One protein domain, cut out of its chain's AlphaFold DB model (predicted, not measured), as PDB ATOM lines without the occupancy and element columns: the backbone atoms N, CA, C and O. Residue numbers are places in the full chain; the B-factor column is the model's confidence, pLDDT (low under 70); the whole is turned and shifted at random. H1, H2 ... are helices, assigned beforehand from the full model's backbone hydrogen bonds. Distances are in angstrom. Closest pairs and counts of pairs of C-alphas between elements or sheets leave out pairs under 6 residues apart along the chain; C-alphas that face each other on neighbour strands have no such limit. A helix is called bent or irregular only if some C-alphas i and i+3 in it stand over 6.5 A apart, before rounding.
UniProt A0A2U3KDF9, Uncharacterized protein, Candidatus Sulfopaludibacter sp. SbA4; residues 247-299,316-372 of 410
ATOM      1  N   ASP A 247     133.714  12.023  49.835       76.88
ATOM      2  CA  ASP A 247     135.114  11.666  50.089       76.88
ATOM      3  C   ASP A 247     135.726  12.515  51.212       76.88
ATOM      4  O   ASP A 247     136.308  11.986  52.161       76.88
ATOM      5  N   ILE A 248     135.529  13.838  51.160       76.75
ATOM      6  CA  ILE A 248     136.015  14.770  52.193       76.75
ATOM      7  C   ILE A 248     135.476  14.386  53.572       76.75
ATOM      8  O   ILE A 248     136.206  14.445  54.561       76.75
ATOM      9  N   LEU A 249     134.221  13.936  53.637       82.00
ATOM     10  CA  LEU A 249     133.570  13.554  54.889       82.00
ATOM     11  C   LEU A 249     134.170  12.269  55.492       82.00
ATOM     12  O   LEU A 249     134.043  12.019  56.688       82.00
ATOM     13  N   MET A 250     134.857  11.451  54.693       87.19
ATOM     14  CA  MET A 250     135.526  10.238  55.173       87.19
ATOM     15  C   MET A 250     137.000  10.468  55.526       87.19
ATOM     16  O   MET A 250     137.599   9.656  56.239       87.19
ATOM     17  N   ALA A 251     137.593  11.582  55.082       83.88
ATOM     18  CA  ALA A 251     139.020  11.853  55.228       83.88
ATOM     19  C   ALA A 251     139.489  11.868  56.693       83.88
ATOM     20  O   ALA A 251     140.538  11.301  57.006       83.88
ATOM     21  N   GLY A 252     138.695  12.450  57.601       84.44
ATOM     22  CA  GLY A 252     139.005  12.481  59.034       84.44
ATOM     23  C   GLY A 252     139.083  11.082  59.652       84.44
ATOM     24  O   GLY A 252     140.057  10.756  60.330       84.44
ATOM     25  N   ARG A 253     138.109  10.212  59.337       89.06
ATOM     26  CA  ARG A 253     138.103   8.811  59.791       89.06
ATOM     27  C   ARG A 253     139.328   8.051  59.277       89.06
ATOM     28  O   ARG A 253     139.961   7.322  60.032       89.06
ATOM     29  N   ILE A 254     139.682   8.246  58.010       88.69
ATOM     30  CA  ILE A 254     140.834   7.573  57.398       88.69
ATOM     31  C   ILE A 254     142.147   8.045  58.024       88.69
ATOM     32  O   ILE A 254     143.051   7.233  58.227       88.69
ATOM     33  N   ALA A 255     142.272   9.338  58.334       85.81
ATOM     34  CA  ALA A 255     143.461   9.879  58.981       85.81
ATOM     35  C   ALA A 255     143.673   9.266  60.378       85.81
ATOM     36  O   ALA A 255     144.778   8.815  60.694       85.81
ATOM     37  N   GLU A 256     142.604   9.178  61.173       85.62
ATOM     38  CA  GLU A 256     142.603   8.513  62.480       85.62
ATOM     39  C   GLU A 256     143.052   7.045  62.385       85.62
ATOM     40  O   GLU A 256     143.948   6.607  63.107       85.62
ATOM     41  N   GLU A 257     142.490   6.282  61.447       87.69
ATOM     42  CA  GLU A 257     142.805   4.858  61.294       87.69
ATOM     43  C   GLU A 257     144.224   4.614  60.756       87.69
ATOM     44  O   GLU A 257     144.954   3.764  61.282       87.69
ATOM     45  N   LYS A 258     144.636   5.360  59.721       85.56
ATOM     46  CA  LYS A 258     145.920   5.138  59.036       85.56
ATOM     47  C   LYS A 258     147.123   5.695  59.788       85.56
ATOM     48  O   LYS A 258     148.174   5.066  59.729       85.56
ATOM     49  N   TYR A 259     146.994   6.846  60.450       84.31
ATOM     50  CA  TYR A 259     148.140   7.547  61.047       84.31
ATOM     51  C   TYR A 259     148.110   7.567  62.574       84.31
ATOM     52  O   TYR A 259     149.169   7.536  63.194       84.31
ATOM     53  N   MET A 260     146.924   7.607  63.193       83.00
ATOM     54  CA  MET A 260     146.802   7.598  64.659       83.00
ATOM     55  C   MET A 260     146.565   6.194  65.226       83.00
ATOM     56  O   MET A 260     146.745   5.982  66.424       83.00
ATOM     57  N   HIS A 261     146.167   5.236  64.380       85.06
ATOM     58  CA  HIS A 261     145.826   3.860  64.756       85.06
ATOM     59  C   HIS A 261     144.792   3.770  65.893       85.06
ATOM     60  O   HIS A 261     144.761   2.800  66.654       85.06
ATOM     61  N   HIS A 262     143.936   4.785  66.014       85.00
ATOM     62  CA  HIS A 262     142.898   4.864  67.029       85.00
ATOM     63  C   HIS A 262     141.672   5.569  66.461       85.00
ATOM     64  O   HIS A 262     141.804   6.585  65.791       85.00
ATOM     65  N   MET A 263     140.483   5.043  66.750       84.62
ATOM     66  CA  MET A 263     139.223   5.654  66.333       84.62
ATOM     67  C   MET A 263     138.718   6.595  67.419       84.62
ATOM     68  O   MET A 263     138.522   6.171  68.559       84.62
ATOM     69  N   THR A 264     138.442   7.844  67.053       85.00
ATOM     70  CA  THR A 264     137.797   8.811  67.945       85.00
ATOM     71  C   THR A 264     136.379   9.143  67.468       85.00
ATOM     72  O   THR A 264     135.890   8.637  66.446       85.00
ATOM     73  N   THR A 265     135.687   9.983  68.238       83.25
ATOM     74  CA  THR A 265     134.386  10.557  67.874       83.25
ATOM     75  C   THR A 265     134.503  11.789  66.967       83.25
ATOM     76  O   THR A 265     133.473  12.309  66.542       83.25
ATOM     77  N   GLY A 266     135.718  12.245  66.639       81.38
ATOM     78  CA  GLY A 266     135.975  13.465  65.865       81.38
ATOM     79  C   GLY A 266     135.328  13.473  64.479       81.38
ATOM     80  O   GLY A 266     134.759  14.484  64.082       81.38
ATOM     81  N   ALA A 267     135.309  12.329  63.788       85.31
ATOM     82  CA  ALA A 267     134.674  12.182  62.472       85.31
ATOM     83  C   ALA A 267     133.139  11.976  62.516       85.31
ATOM     84  O   ALA A 267     132.522  11.700  61.488       85.31
ATOM     85  N   GLY A 268     132.499  12.049  63.692       84.56
ATOM     86  CA  GLY A 268     131.085  11.688  63.866       84.56
ATOM     87  C   GLY A 268     130.114  12.498  62.996       84.56
ATOM     88  O   GLY A 268     129.292  11.911  62.296       84.56
ATOM     89  N   ASN A 269     130.249  13.828  62.990       82.06
ATOM     90  CA  ASN A 269     129.401  14.732  62.196       82.06
ATOM     91  C   ASN A 269     129.567  14.505  60.683       82.06
ATOM     92  O   ASN A 269     128.605  14.620  59.927       82.06
ATOM     93  N   ASP A 270     130.771  14.161  60.228       85.81
ATOM     94  CA  ASP A 270     131.021  13.928  58.806       85.81
ATOM     95  C   ASP A 270     130.407  12.600  58.336       85.81
ATOM     96  O   ASP A 270     129.770  12.544  57.281       85.81
ATOM     97  N   ILE A 271     130.506  11.553  59.161       85.94
ATOM     98  CA  ILE A 271     129.859  10.255  58.914       85.94
ATOM     99  C   ILE A 271     128.334  10.405  58.869       85.94
ATOM    100  O   ILE A 271     127.693   9.853  57.971       85.94
ATOM    101  N   GLU A 272     127.753  11.161  59.803       86.81
ATOM    102  CA  GLU A 272     126.316  11.454  59.834       86.81
ATOM    103  C   GLU A 272     125.870  12.143  58.539       86.81
ATOM    104  O   GLU A 272     124.992  11.638  57.839       86.81
ATOM    105  N   ARG A 273     126.553  13.227  58.142       81.75
ATOM    106  CA  ARG A 273     126.245  13.968  56.907       81.75
ATOM    107  C   ARG A 273     126.350  13.107  55.652       81.75
ATOM    108  O   ARG A 273     125.472  13.182  54.792       81.75
ATOM    109  N   ALA A 274     127.404  12.298  55.538       86.31
ATOM    110  CA  ALA A 274     127.590  11.402  54.400       86.31
ATOM    111  C   ALA A 274     126.466  10.357  54.323       86.31
ATOM    112  O   ALA A 274     125.933  10.089  53.244       86.31
ATOM    113  N   THR A 275     126.079   9.807  55.476       89.25
ATOM    114  CA  THR A 275     125.013   8.803  55.583       89.25
ATOM    115  C   THR A 275     123.650   9.394  55.232       89.25
ATOM    116  O   THR A 275     122.907   8.797  54.449       89.25
ATOM    117  N   ASP A 276     123.327  10.578  55.751       87.19
ATOM    118  CA  ASP A 276     122.063  11.267  55.477       87.19
ATOM    119  C   ASP A 276     121.913  11.626  54.002       87.19
ATOM    120  O   ASP A 276     120.839  11.462  53.415       87.19
ATOM    121  N   LEU A 277     122.998  12.090  53.380       85.44
ATOM    122  CA  LEU A 277     123.010  12.400  51.960       85.44
ATOM    123  C   LEU A 277     122.786  11.141  51.115       85.44
ATOM    124  O   LEU A 277     121.894  11.128  50.265       85.44
ATOM    125  N   ALA A 278     123.532  10.068  51.391       88.12
ATOM    126  CA  ALA A 278     123.359   8.788  50.712       88.12
ATOM    127  C   ALA A 278     121.932   8.239  50.895       88.12
ATOM    128  O   ALA A 278     121.329   7.737  49.946       88.12
ATOM    129  N   ARG A 279     121.338   8.404  52.084       90.00
ATOM    130  CA  ARG A 279     119.945   8.019  52.341       90.00
ATOM    131  C   ARG A 279     118.955   8.841  51.514       90.00
ATOM    132  O   ARG A 279     118.037   8.250  50.955       90.00
ATOM    133  N   LYS A 280     119.135  10.160  51.375       87.00
ATOM    134  CA  LYS A 280     118.282  10.996  50.502       87.00
ATOM    135  C   LYS A 280     118.393  10.592  49.037       87.00
ATOM    136  O   LYS A 280     117.373  10.460  48.366       87.00
ATOM    137  N   MET A 281     119.604  10.315  48.561       86.38
ATOM    138  CA  MET A 281     119.814   9.840  47.195       86.38
ATOM    139  C   MET A 281     119.045   8.551  46.907       86.38
ATOM    140  O   MET A 281     118.380   8.446  45.878       86.38
ATOM    141  N   VAL A 282     119.103   7.584  47.825       89.00
ATOM    142  CA  VAL A 282     118.439   6.288  47.660       89.00
ATOM    143  C   VAL A 282     116.924   6.404  47.858       89.00
ATOM    144  O   VAL A 282     116.167   5.896  47.036       89.00
ATOM    145  N   CYS A 283     116.474   7.064  48.929       87.75
ATOM    146  CA  CYS A 283     115.070   7.064  49.347       87.75
ATOM    147  C   CYS A 283     114.221   8.185  48.744       87.75
ATOM    148  O   CYS A 283     113.030   7.986  48.523       87.75
ATOM    149  N   GLU A 284     114.782   9.370  48.522       84.56
ATOM    150  CA  GLU A 284     114.019  10.539  48.065       84.56
ATOM    151  C   GLU A 284     114.201  10.772  46.561       84.56
ATOM    152  O   GLU A 284     113.239  11.113  45.878       84.56
ATOM    153  N   TRP A 285     115.409  10.552  46.030       84.94
ATOM    154  CA  TRP A 285     115.748  10.896  44.641       84.94
ATOM    155  C   TRP A 285     115.822   9.694  43.692       84.94
ATOM    156  O   TRP A 285     115.982   9.880  42.487       84.94
ATOM    157  N   GLY A 286     115.708   8.464  44.208       84.88
ATOM    158  CA  GLY A 286     115.753   7.243  43.395       84.88
ATOM    159  C   GLY A 286     117.088   7.028  42.665       84.88
ATOM    160  O   GLY A 286     117.139   6.377  41.622       84.88
ATOM    161  N   MET A 287     118.180   7.584  43.194       86.12
ATOM    162  CA  MET A 287     119.529   7.540  42.620       86.12
ATOM    163  C   MET A 287     120.282   6.275  43.057       86.12
ATOM    164  O   MET A 287     121.355   6.341  43.655       86.12
ATOM    165  N   SER A 288     119.699   5.102  42.797       88.56
ATOM    166  CA  SER A 288     120.318   3.808  43.113       88.56
ATOM    167  C   SER A 288     119.826   2.686  42.197       88.56
ATOM    168  O   SER A 288     118.915   2.866  41.388       88.56
ATOM    169  N   GLU A 289     120.383   1.486  42.369       87.88
ATOM    170  CA  GLU A 289     119.951   0.274  41.656       87.88
ATOM    171  C   GLU A 289     118.526  -0.179  42.032       87.88
ATOM    172  O   GLU A 289     117.976  -1.086  41.407       87.88
ATOM    173  N   LEU A 290     117.899   0.459  43.030       87.81
ATOM    174  CA  LEU A 290     116.477   0.280  43.346       87.81
ATOM    175  C   LEU A 290     115.548   0.971  42.339       87.81
ATOM    176  O   LEU A 290     114.347   0.704  42.338       87.81
ATOM    177  N   GLY A 291     116.106   1.809  41.462       82.50
ATOM    178  CA  GLY A 291     115.367   2.549  40.453       82.50
ATOM    179  C   GLY A 291     114.713   3.826  40.996       82.50
ATOM    180  O   GLY A 291     114.899   4.183  42.161       82.50
ATOM    181  N   PRO A 292     113.934   4.526  40.150       83.56
ATOM    182  CA  PRO A 292     113.372   5.845  40.439       83.56
ATOM    183  C   PRO A 292     112.121   5.751  41.332       83.56
ATOM    184  O   PRO A 292     111.028   6.162  40.943       83.56
ATOM    185  N   LEU A 293     112.263   5.149  42.513       80.75
ATOM    186  CA  LEU A 293     111.203   5.001  43.508       80.75
ATOM    187  C   LEU A 293     111.520   5.848  44.738       80.75
ATOM    188  O   LEU A 293     112.663   5.908  45.181       80.75
ATOM    189  N   SER A 294     110.484   6.470  45.303       80.81
ATOM    190  CA  SER A 294     110.587   7.137  46.597       80.81
ATOM    191  C   SER A 294     110.154   6.182  47.710       80.81
ATOM    192  O   SER A 294     109.087   5.568  47.635       80.81
ATOM    193  N   PHE A 295     110.989   6.058  48.738       80.81
ATOM    194  CA  PHE A 295     110.781   5.199  49.897       80.81
ATOM    195  C   PHE A 295     110.557   6.048  51.149       80.81
ATOM    196  O   PHE A 295     111.389   6.885  51.489       80.81
ATOM    197  N   GLY A 296     109.458   5.786  51.862       68.88
ATOM    198  CA  GLY A 296     109.076   6.532  53.062       68.88
ATOM    199  C   GLY A 296     108.502   7.898  52.702       68.88
ATOM    200  O   GLY A 296     109.234   8.879  52.578       68.88
ATOM    201  N   LYS A 297     107.177   7.976  52.528       58.91
ATOM    202  CA  LYS A 297     106.520   9.267  52.322       58.91
ATOM    203  C   LYS A 297     106.764  10.145  53.549       58.91
ATOM    204  O   LYS A 297     106.428   9.765  54.669       58.91
ATOM    205  N   LYS A 298     107.295  11.352  53.347       55.09
ATOM    206  CA  LYS A 298     107.126  12.425  54.331       55.09
ATOM    207  C   LYS A 298     105.649  12.797  54.297       55.09
ATOM    208  O   LYS A 298     105.209  13.464  53.364       55.09
ATOM    209  N   GLU A 299     104.863  12.337  55.266       46.84
ATOM    210  CA  GLU A 299     103.564  12.956  55.528       46.84
ATOM    211  C   GLU A 299     103.818  14.392  56.013       46.84
ATOM    212  O   GLU A 299     103.959  14.671  57.203       46.84
ATOM    213  N   GLU A 316     110.603  -5.087  55.070       85.88
ATOM    214  CA  GLU A 316     111.927  -5.346  55.663       85.88
ATOM    215  C   GLU A 316     112.980  -5.683  54.599       85.88
ATOM    216  O   GLU A 316     114.085  -5.153  54.628       85.88
ATOM    217  N   GLU A 317     112.619  -6.499  53.607       88.62
ATOM    218  CA  GLU A 317     113.500  -6.827  52.482       88.62
ATOM    219  C   GLU A 317     113.924  -5.571  51.708       88.62
ATOM    220  O   GLU A 317     115.092  -5.399  51.369       88.62
ATOM    221  N   THR A 318     112.989  -4.646  51.479       86.62
ATOM    222  CA  THR A 318     113.295  -3.362  50.838       86.62
ATOM    223  C   THR A 318     114.188  -2.502  51.730       86.62
ATOM    224  O   THR A 318     115.107  -1.863  51.230       86.62
ATOM    225  N   ALA A 319     113.962  -2.516  53.045       87.38
ATOM    226  CA  ALA A 319     114.781  -1.788  54.008       87.38
ATOM    227  C   ALA A 319     116.245  -2.247  53.978       87.38
ATOM    228  O   ALA A 319     117.138  -1.406  53.921       87.38
ATOM    229  N   ILE A 320     116.478  -3.562  53.932       91.44
ATOM    230  CA  ILE A 320     117.822  -4.142  53.811       91.44
ATOM    231  C   ILE A 320     118.490  -3.655  52.526       91.44
ATOM    232  O   ILE A 320     119.612  -3.157  52.567       91.44
ATOM    233  N   ARG A 321     117.778  -3.719  51.394       91.88
ATOM    234  CA  ARG A 321     118.333  -3.262  50.115       91.88
ATOM    235  C   ARG A 321     118.624  -1.758  50.104       91.88
ATOM    236  O   ARG A 321     119.604  -1.342  49.497       91.88
ATOM    237  N   ILE A 322     117.803  -0.938  50.766       90.19
ATOM    238  CA  ILE A 322     118.078   0.497  50.946       90.19
ATOM    239  C   ILE A 322     119.389   0.681  51.712       90.19
ATOM    240  O   ILE A 322     120.262   1.415  51.253       90.19
ATOM    241  N   ASP A 323     119.543   0.006  52.852       91.94
ATOM    242  CA  ASP A 323     120.735   0.140  53.688       91.94
ATOM    243  C   ASP A 323     122.000  -0.360  52.956       91.94
ATOM    244  O   ASP A 323     123.058   0.258  53.078       91.94
ATOM    245  N   GLU A 324     121.895  -1.395  52.115       94.62
ATOM    246  CA  GLU A 324     122.982  -1.846  51.230       94.62
ATOM    247  C   GLU A 324     123.402  -0.775  50.213       94.62
ATOM    248  O   GLU A 324     124.598  -0.550  50.018       94.62
ATOM    249  N   GLN A 325     122.447  -0.090  49.574       94.06
ATOM    250  CA  GLN A 325     122.761   0.981  48.620       94.06
ATOM    251  C   GLN A 325     123.375   2.201  49.321       94.06
ATOM    252  O   GLN A 325     124.351   2.761  48.823       94.06
ATOM    253  N   VAL A 326     122.856   2.578  50.495       92.56
ATOM    254  CA  VAL A 326     123.433   3.655  51.320       92.56
ATOM    255  C   VAL A 326     124.870   3.311  51.702       92.56
ATOM    256  O   VAL A 326     125.776   4.119  51.497       92.56
ATOM    257  N   LYS A 327     125.096   2.087  52.188       93.75
ATOM    258  CA  LYS A 327     126.426   1.591  52.539       93.75
ATOM    259  C   LYS A 327     127.376   1.637  51.342       93.75
ATOM    260  O   LYS A 327     128.470   2.169  51.477       93.75
ATOM    261  N   LYS A 328     126.944   1.161  50.170       93.12
ATOM    262  CA  LYS A 328     127.741   1.183  48.932       93.12
ATOM    263  C   LYS A 328     128.207   2.597  48.564       93.12
ATOM    264  O   LYS A 328     129.356   2.767  48.166       93.12
ATOM    265  N   LEU A 329     127.343   3.604  48.708       89.00
ATOM    266  CA  LEU A 329     127.687   5.004  48.434       89.00
ATOM    267  C   LEU A 329     128.716   5.556  49.432       89.00
ATOM    268  O   LEU A 329     129.696   6.179  49.023       89.00
ATOM    269  N   VAL A 330     128.516   5.308  50.730       90.62
ATOM    270  CA  VAL A 330     129.423   5.788  51.787       90.62
ATOM    271  C   VAL A 330     130.782   5.080  51.716       90.62
ATOM    272  O   VAL A 330     131.818   5.740  51.763       90.62
ATOM    273  N   GLU A 331     130.797   3.757  51.535       91.38
ATOM    274  CA  GLU A 331     132.031   2.976  51.371       91.38
ATOM    275  C   GLU A 331     132.779   3.339  50.086       91.38
ATOM    276  O   GLU A 331     134.008   3.377  50.091       91.38
ATOM    277  N   GLY A 332     132.059   3.657  49.006       88.69
ATOM    278  CA  GLY A 332     132.658   4.191  47.785       88.69
ATOM    279  C   GLY A 332     133.415   5.493  48.050       88.69
ATOM    280  O   GLY A 332     134.576   5.608  47.663       88.69
ATOM    281  N   GLY A 333     132.801   6.432  48.779       86.12
ATOM    282  CA  GLY A 333     133.471   7.682  49.140       86.12
ATOM    283  C   GLY A 333     134.657   7.483  50.088       86.12
ATOM    284  O   GLY A 333     135.708   8.105  49.932       86.12
ATOM    285  N   TYR A 334     134.538   6.540  51.026       88.81
ATOM    286  CA  TYR A 334     135.652   6.137  51.885       88.81
ATOM    287  C   TYR A 334     136.824   5.582  51.061       88.81
ATOM    288  O   TYR A 334     137.971   5.966  51.286       88.81
ATOM    289  N   ALA A 335     136.559   4.706  50.087       89.00
ATOM    290  CA  ALA A 335     137.597   4.129  49.236       89.00
ATOM    291  C   ALA A 335     138.331   5.209  48.425       89.00
ATOM    292  O   ALA A 335     139.563   5.261  48.461       89.00
ATOM    293  N   THR A 336     137.596   6.121  47.782       86.00
ATOM    294  CA  THR A 336     138.186   7.232  47.019       86.00
ATOM    295  C   THR A 336     139.021   8.148  47.914       86.00
ATOM    296  O   THR A 336     140.177   8.445  47.605       86.00
ATOM    297  N   ALA A 337     138.494   8.538  49.079       86.56
ATOM    298  CA  ALA A 337     139.239   9.330  50.054       86.56
ATOM    299  C   ALA A 337     140.515   8.611  50.523       86.56
ATOM    300  O   ALA A 337     141.570   9.232  50.677       86.56
ATOM    301  N   ALA A 338     140.455   7.288  50.704       87.88
ATOM    302  CA  ALA A 338     141.596   6.491  51.128       87.88
ATOM    303  C   ALA A 338     142.694   6.432  50.059       87.88
ATOM    304  O   ALA A 338     143.876   6.418  50.430       87.88
ATOM    305  N   GLU A 339     142.322   6.421  48.776       89.69
ATOM    306  CA  GLU A 339     143.237   6.530  47.635       89.69
ATOM    307  C   GLU A 339     143.876   7.921  47.552       89.69
ATOM    308  O   GLU A 339     145.099   8.020  47.430       89.69
ATOM    309  N   ILE A 340     143.085   8.992  47.691       87.06
ATOM    310  CA  ILE A 340     143.580  10.380  47.684       87.06
ATOM    311  C   ILE A 340     144.585  10.594  48.823       87.06
ATOM    312  O   ILE A 340     145.700  11.068  48.588       87.06
ATOM    313  N   ILE A 341     144.233  10.186  50.047       87.19
ATOM    314  CA  ILE A 341     145.109  10.301  51.221       87.19
ATOM    315  C   ILE A 341     146.375   9.459  51.053       87.19
ATOM    316  O   ILE A 341     147.454   9.899  51.440       87.19
ATOM    317  N   ALA A 342     146.275   8.257  50.477       88.31
ATOM    318  CA  ALA A 342     147.453   7.430  50.218       88.31
ATOM    319  C   ALA A 342     148.393   8.099  49.202       88.31
ATOM    320  O   ALA A 342     149.600   8.190  49.445       88.31
ATOM    321  N   LYS A 343     147.834   8.617  48.102       89.62
ATOM    322  CA  LYS A 343     148.570   9.318  47.041       89.62
ATOM    323  C   LYS A 343     149.288  10.570  47.552       89.62
ATOM    324  O   LYS A 343     150.388  10.859  47.094       89.62
ATOM    325  N   HIS A 344     148.685  11.290  48.496       88.62
ATOM    326  CA  HIS A 344     149.224  12.527  49.070       88.62
ATOM    327  C   HIS A 344     149.749  12.355  50.508       88.62
ATOM    328  O   HIS A 344     149.850  13.329  51.252       88.62
ATOM    329  N   SER A 345     150.114  11.131  50.900       88.69
ATOM    330  CA  SER A 345     150.540  10.787  52.266       88.69
ATOM    331  C   SER A 345     151.719  11.621  52.774       88.69
ATOM    332  O   SER A 345     151.664  12.153  53.880       88.69
ATOM    333  N   GLU A 346     152.752  11.820  51.951       88.88
ATOM    334  CA  GLU A 346     153.894  12.674  52.311       88.88
ATOM    335  C   GLU A 346     153.488  14.133  52.554       88.88
ATOM    336  O   GLU A 346     153.997  14.775  53.471       88.88
ATOM    337  N   ALA A 347     152.573  14.665  51.740       88.56
ATOM    338  CA  ALA A 347     152.086  16.029  51.906       88.56
ATOM    339  C   ALA A 347     151.276  16.171  53.200       88.56
ATOM    340  O   ALA A 347     151.435  17.161  53.906       88.56
ATOM    341  N   LEU A 348     150.464  15.166  53.547       88.06
ATOM    342  CA  LEU A 348     149.691  15.154  54.789       88.06
ATOM    343  C   LEU A 348     150.597  15.191  56.028       88.06
ATOM    344  O   LEU A 348     150.346  15.976  56.941       88.06
ATOM    345  N   VAL A 349     151.669  14.390  56.040       89.19
ATOM    346  CA  VAL A 349     152.655  14.397  57.135       89.19
ATOM    347  C   VAL A 349     153.324  15.766  57.248       89.19
ATOM    348  O   VAL A 349     153.363  16.331  58.336       89.19
ATOM    349  N   LYS A 350     153.754  16.356  56.125       90.06
ATOM    350  CA  LYS A 350     154.358  17.700  56.114       90.06
ATOM    351  C   LYS A 350     153.401  18.789  56.596       90.06
ATOM    352  O   LYS A 350     153.835  19.715  57.269       90.06
ATOM    353  N   ILE A 351     152.112  18.694  56.259       89.25
ATOM    354  CA  ILE A 351     151.085  19.613  56.771       89.25
ATOM    355  C   ILE A 351     150.979  19.477  58.292       89.25
ATOM    356  O   ILE A 351     150.972  20.490  58.985       89.25
ATOM    357  N   ALA A 352     150.935  18.251  58.819       88.75
ATOM    358  CA  ALA A 352     150.869  18.015  60.259       88.75
ATOM    359  C   ALA A 352     152.115  18.548  60.990       88.75
ATOM    360  O   ALA A 352     151.981  19.236  61.997       88.75
ATOM    361  N   GLU A 353     153.313  18.295  60.458       89.69
ATOM    362  CA  GLU A 353     154.573  18.829  60.994       89.69
ATOM    363  C   GLU A 353     154.599  20.363  60.959       89.69
ATOM    364  O   GLU A 353     154.908  21.003  61.962       89.69
ATOM    365  N   ALA A 354     154.191  20.971  59.843       88.81
ATOM    366  CA  ALA A 354     154.133  22.424  59.718       88.81
ATOM    367  C   ALA A 354     153.101  23.055  60.672       88.81
ATOM    368  O   ALA A 354     153.353  24.133  61.209       88.81
ATOM    369  N   LEU A 355     151.974  22.385  60.939       88.75
ATOM    370  CA  LEU A 355     150.994  22.824  61.940       88.75
ATOM    371  C   LEU A 355     151.529  22.715  63.374       88.75
ATOM    372  O   LEU A 355     151.169  23.547  64.203       88.75
ATOM    373  N   LEU A 356     152.409  21.753  63.674       88.81
ATOM    374  CA  LEU A 356     153.092  21.698  64.974       88.81
ATOM    375  C   LEU A 356     154.054  22.881  65.169       88.81
ATOM    376  O   LEU A 356     154.237  23.329  66.298       88.81
ATOM    377  N   GLU A 357     154.653  23.390  64.090       87.00
ATOM    378  CA  GLU A 357     155.567  24.537  64.140       87.00
ATOM    379  C   GLU A 357     154.849  25.896  64.117       87.00
ATOM    380  O   GLU A 357     155.302  26.835  64.772       87.00
ATOM    381  N   ARG A 358     153.768  26.024  63.335       84.75
ATOM    382  CA  ARG A 358     153.123  27.317  63.020       84.75
ATOM    383  C   ARG A 358     151.761  27.526  63.651       84.75
ATOM    384  O   ARG A 358     151.257  28.643  63.585       84.75
ATOM    385  N   GLU A 359     151.159  26.476  64.209       85.50
ATOM    386  CA  GLU A 359     149.788  26.427  64.742       85.50
ATOM    387  C   GLU A 359     148.679  26.623  63.686       85.50
ATOM    388  O   GLU A 359     147.648  25.953  63.738       85.50
ATOM    389  N   ILE A 360     148.892  27.488  62.691       83.19
ATOM    390  CA  ILE A 360     147.949  27.826  61.623       83.19
ATOM    391  C   ILE A 360     148.686  27.791  60.279       83.19
ATOM    392  O   ILE A 360     149.809  28.275  60.163       83.19
ATOM    393  N   LEU A 361     148.028  27.239  59.258       83.12
ATOM    394  CA  LEU A 361     148.461  27.316  57.862       83.12
ATOM    395  C   LEU A 361     147.357  27.943  57.018       83.12
ATOM    396  O   LEU A 361     146.175  27.629  57.195       83.12
ATOM    397  N   ASP A 362     147.741  28.798  56.076       79.56
ATOM    398  CA  ASP A 362     146.822  29.310  55.069       79.56
ATOM    399  C   ASP A 362     146.612  28.306  53.915       79.56
ATOM    400  O   ASP A 362     147.359  27.344  53.718       79.56
ATOM    401  N   GLY A 363     145.557  28.516  53.122       76.00
ATOM    402  CA  GLY A 363     145.240  27.623  52.004       76.00
ATOM    403  C   GLY A 363     146.318  27.584  50.911       76.00
ATOM    404  O   GLY A 363     146.531  26.535  50.307       76.00
ATOM    405  N   ASN A 364     147.027  28.688  50.661       75.25
ATOM    406  CA  ASN A 364     148.127  28.722  49.696       75.25
ATOM    407  C   ASN A 364     149.342  27.944  50.213       75.25
ATOM    408  O   ASN A 364     149.960  27.222  49.436       75.25
ATOM    409  N   GLU A 365     149.663  28.050  51.502       80.31
ATOM    410  CA  GLU A 365     150.713  27.283  52.172       80.31
ATOM    411  C   GLU A 365     150.424  25.781  52.092       80.31
ATOM    412  O   GLU A 365     151.288  25.001  51.692       80.31
ATOM    413  N   VAL A 366     149.181  25.365  52.358       84.44
ATOM    414  CA  VAL A 366     148.760  23.968  52.175       84.44
ATOM    415  C   VAL A 366     148.965  23.524  50.722       84.44
ATOM    416  O   VAL A 366     149.560  22.474  50.474       84.44
ATOM    417  N   MET A 367     148.552  24.335  49.744       84.56
ATOM    418  CA  MET A 367     148.741  24.017  48.322       84.56
ATOM    419  C   MET A 367     150.220  23.974  47.906       84.56
ATOM    420  O   MET A 367     150.602  23.163  47.055       84.56
ATOM    421  N   GLN A 368     151.079  24.796  48.514       84.19
ATOM    422  CA  GLN A 368     152.529  24.735  48.325       84.19
ATOM    423  C   GLN A 368     153.087  23.397  48.821       84.19
ATOM    424  O   GLN A 368     153.789  22.722  48.069       84.19
ATOM    425  N   ILE A 369     152.701  22.952  50.022       87.25
ATOM    426  CA  ILE A 369     153.133  21.653  50.562       87.25
ATOM    427  C   ILE A 369     152.651  20.503  49.667       87.25
ATOM    428  O   ILE A 369     153.434  19.615  49.318       87.25
ATOM    429  N   VAL A 370     151.381  20.535  49.246       85.50
ATOM    430  CA  VAL A 370     150.780  19.506  48.376       85.50
ATOM    431  C   VAL A 370     151.463  19.444  47.006       85.50
ATOM    432  O   VAL A 370     151.619  18.357  46.450       85.50
ATOM    433  N   SER A 371     151.919  20.581  46.475       86.12
ATOM    434  CA  SER A 371     152.684  20.656  45.219       86.12
ATOM    435  C   SER A 371     154.186  20.366  45.379       86.12
ATOM    436  O   SER A 371     154.928  20.423  44.397       86.12
ATOM    437  N   GLY A 372     154.641  20.020  46.588       82.75
ATOM    438  CA  GLY A 372     156.031  19.668  46.881       82.75
ATOM    439  C   GLY A 372     156.968  20.865  47.073       82.75
ATOM    440  O   GLY A 372     158.184  20.678  47.110       82.75
TER     441      GLY A 372
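Overview. This is residues 247 to 299 and 316 to 372 of the 410 residues of an uncharacterized protein of Candidatus Sulfopaludibacter sp. SbA4 (UniProt A0A2U3KDF9). One long helix, H3, makes most of the length, with the splayed helical hairpin of H1 and H2 packed across it: H2 crosses its earlier part and H1 its later part. At the far end of H3 the chain turns a corner into a small head of two helices, H4 and H5, from which residues 355 to 360 stick out. The printed part has 110 residues and five named helices, in the order H1, H2, H3, H4, H5, with no named strand; the class is all helix. The whole is loose, with a radius of gyration of the C-alphas of 17.9 A, and elongated, spanning 53 by 27 by 26 A.

Along the chain. H3, the longest helix, holds residues 316 to 343 and measures 40.4 A from C-alpha 316 at (111.927, -5.346, 55.663) to C-alpha 343 at (148.570, 9.318, 47.041). H1 is residues 247 to 260, beginning with C-alpha 247 at (135.114, 11.666, 50.089), and is 19.1 A long; it is only just irregular, C-alphas 249 and 252 being 6.9 A apart. H2, residues 268 to 283, is 22.1 A long. H4, residues 345 to 358, is 19.9 A long. H5, residues 363 to 370, is 10.5 A long and ends with C-alpha 370 at (150.780, 19.506, 48.376).

Arrangement. H3 touches H1 with residues 333 to 341 alone, at a steep tilt of 65 degrees, the same way; their closest C-alphas, those of Asp 247 and Gly 333, are 4.4 A apart. H3 touches H2 with residues 322 to 330 alone, at a steep tilt of 51 degrees, opposite ways; the closest C-alphas, those of Ala 278 and Val 326, are 5.2 A apart. The helix packing is mostly crossed. H1 and H2 form a hairpin at a steep tilt of 39 degrees, opposite ways, with the C-alphas of Leu 249 and Asp 270 closest at 4.7 A. H3 and H4 are close but not clearly touching, with the C-alphas of Ile 341 and Leu 348 closest at 7.6 A, and only just about perpendicular at 72 degrees. H4 touches H5 with residues 347 to 351 alone, at a steep tilt of 47 degrees, opposite ways; the C-alphas of Ala 347 and Val 370 are closest at 5.1 A. H1 and H4 are near each other, while H5 is apart from H1, H2 and H3. In H2, H3, H4 and H5 every O i to N i+4 pair is within hydrogen-bond range; in H1 8 of 10 are.

Size, cuts and confidence. The two C-alphas farthest apart, those of Glu 299 and Glu 357, are 54.0 A apart. Residues 300 to 315 are not printed, and C-alphas 299 and 316 are 20.1 A apart across this cut, which lies in the link from H2 to H3. Of the links printed whole, H3 to H4 and H4 to H5 are tight and H1 to H2 is short. Residues 284 to 299 hold no named element. The mean pLDDT of the printed part is 85.4; residues 296 to 299 are under 70.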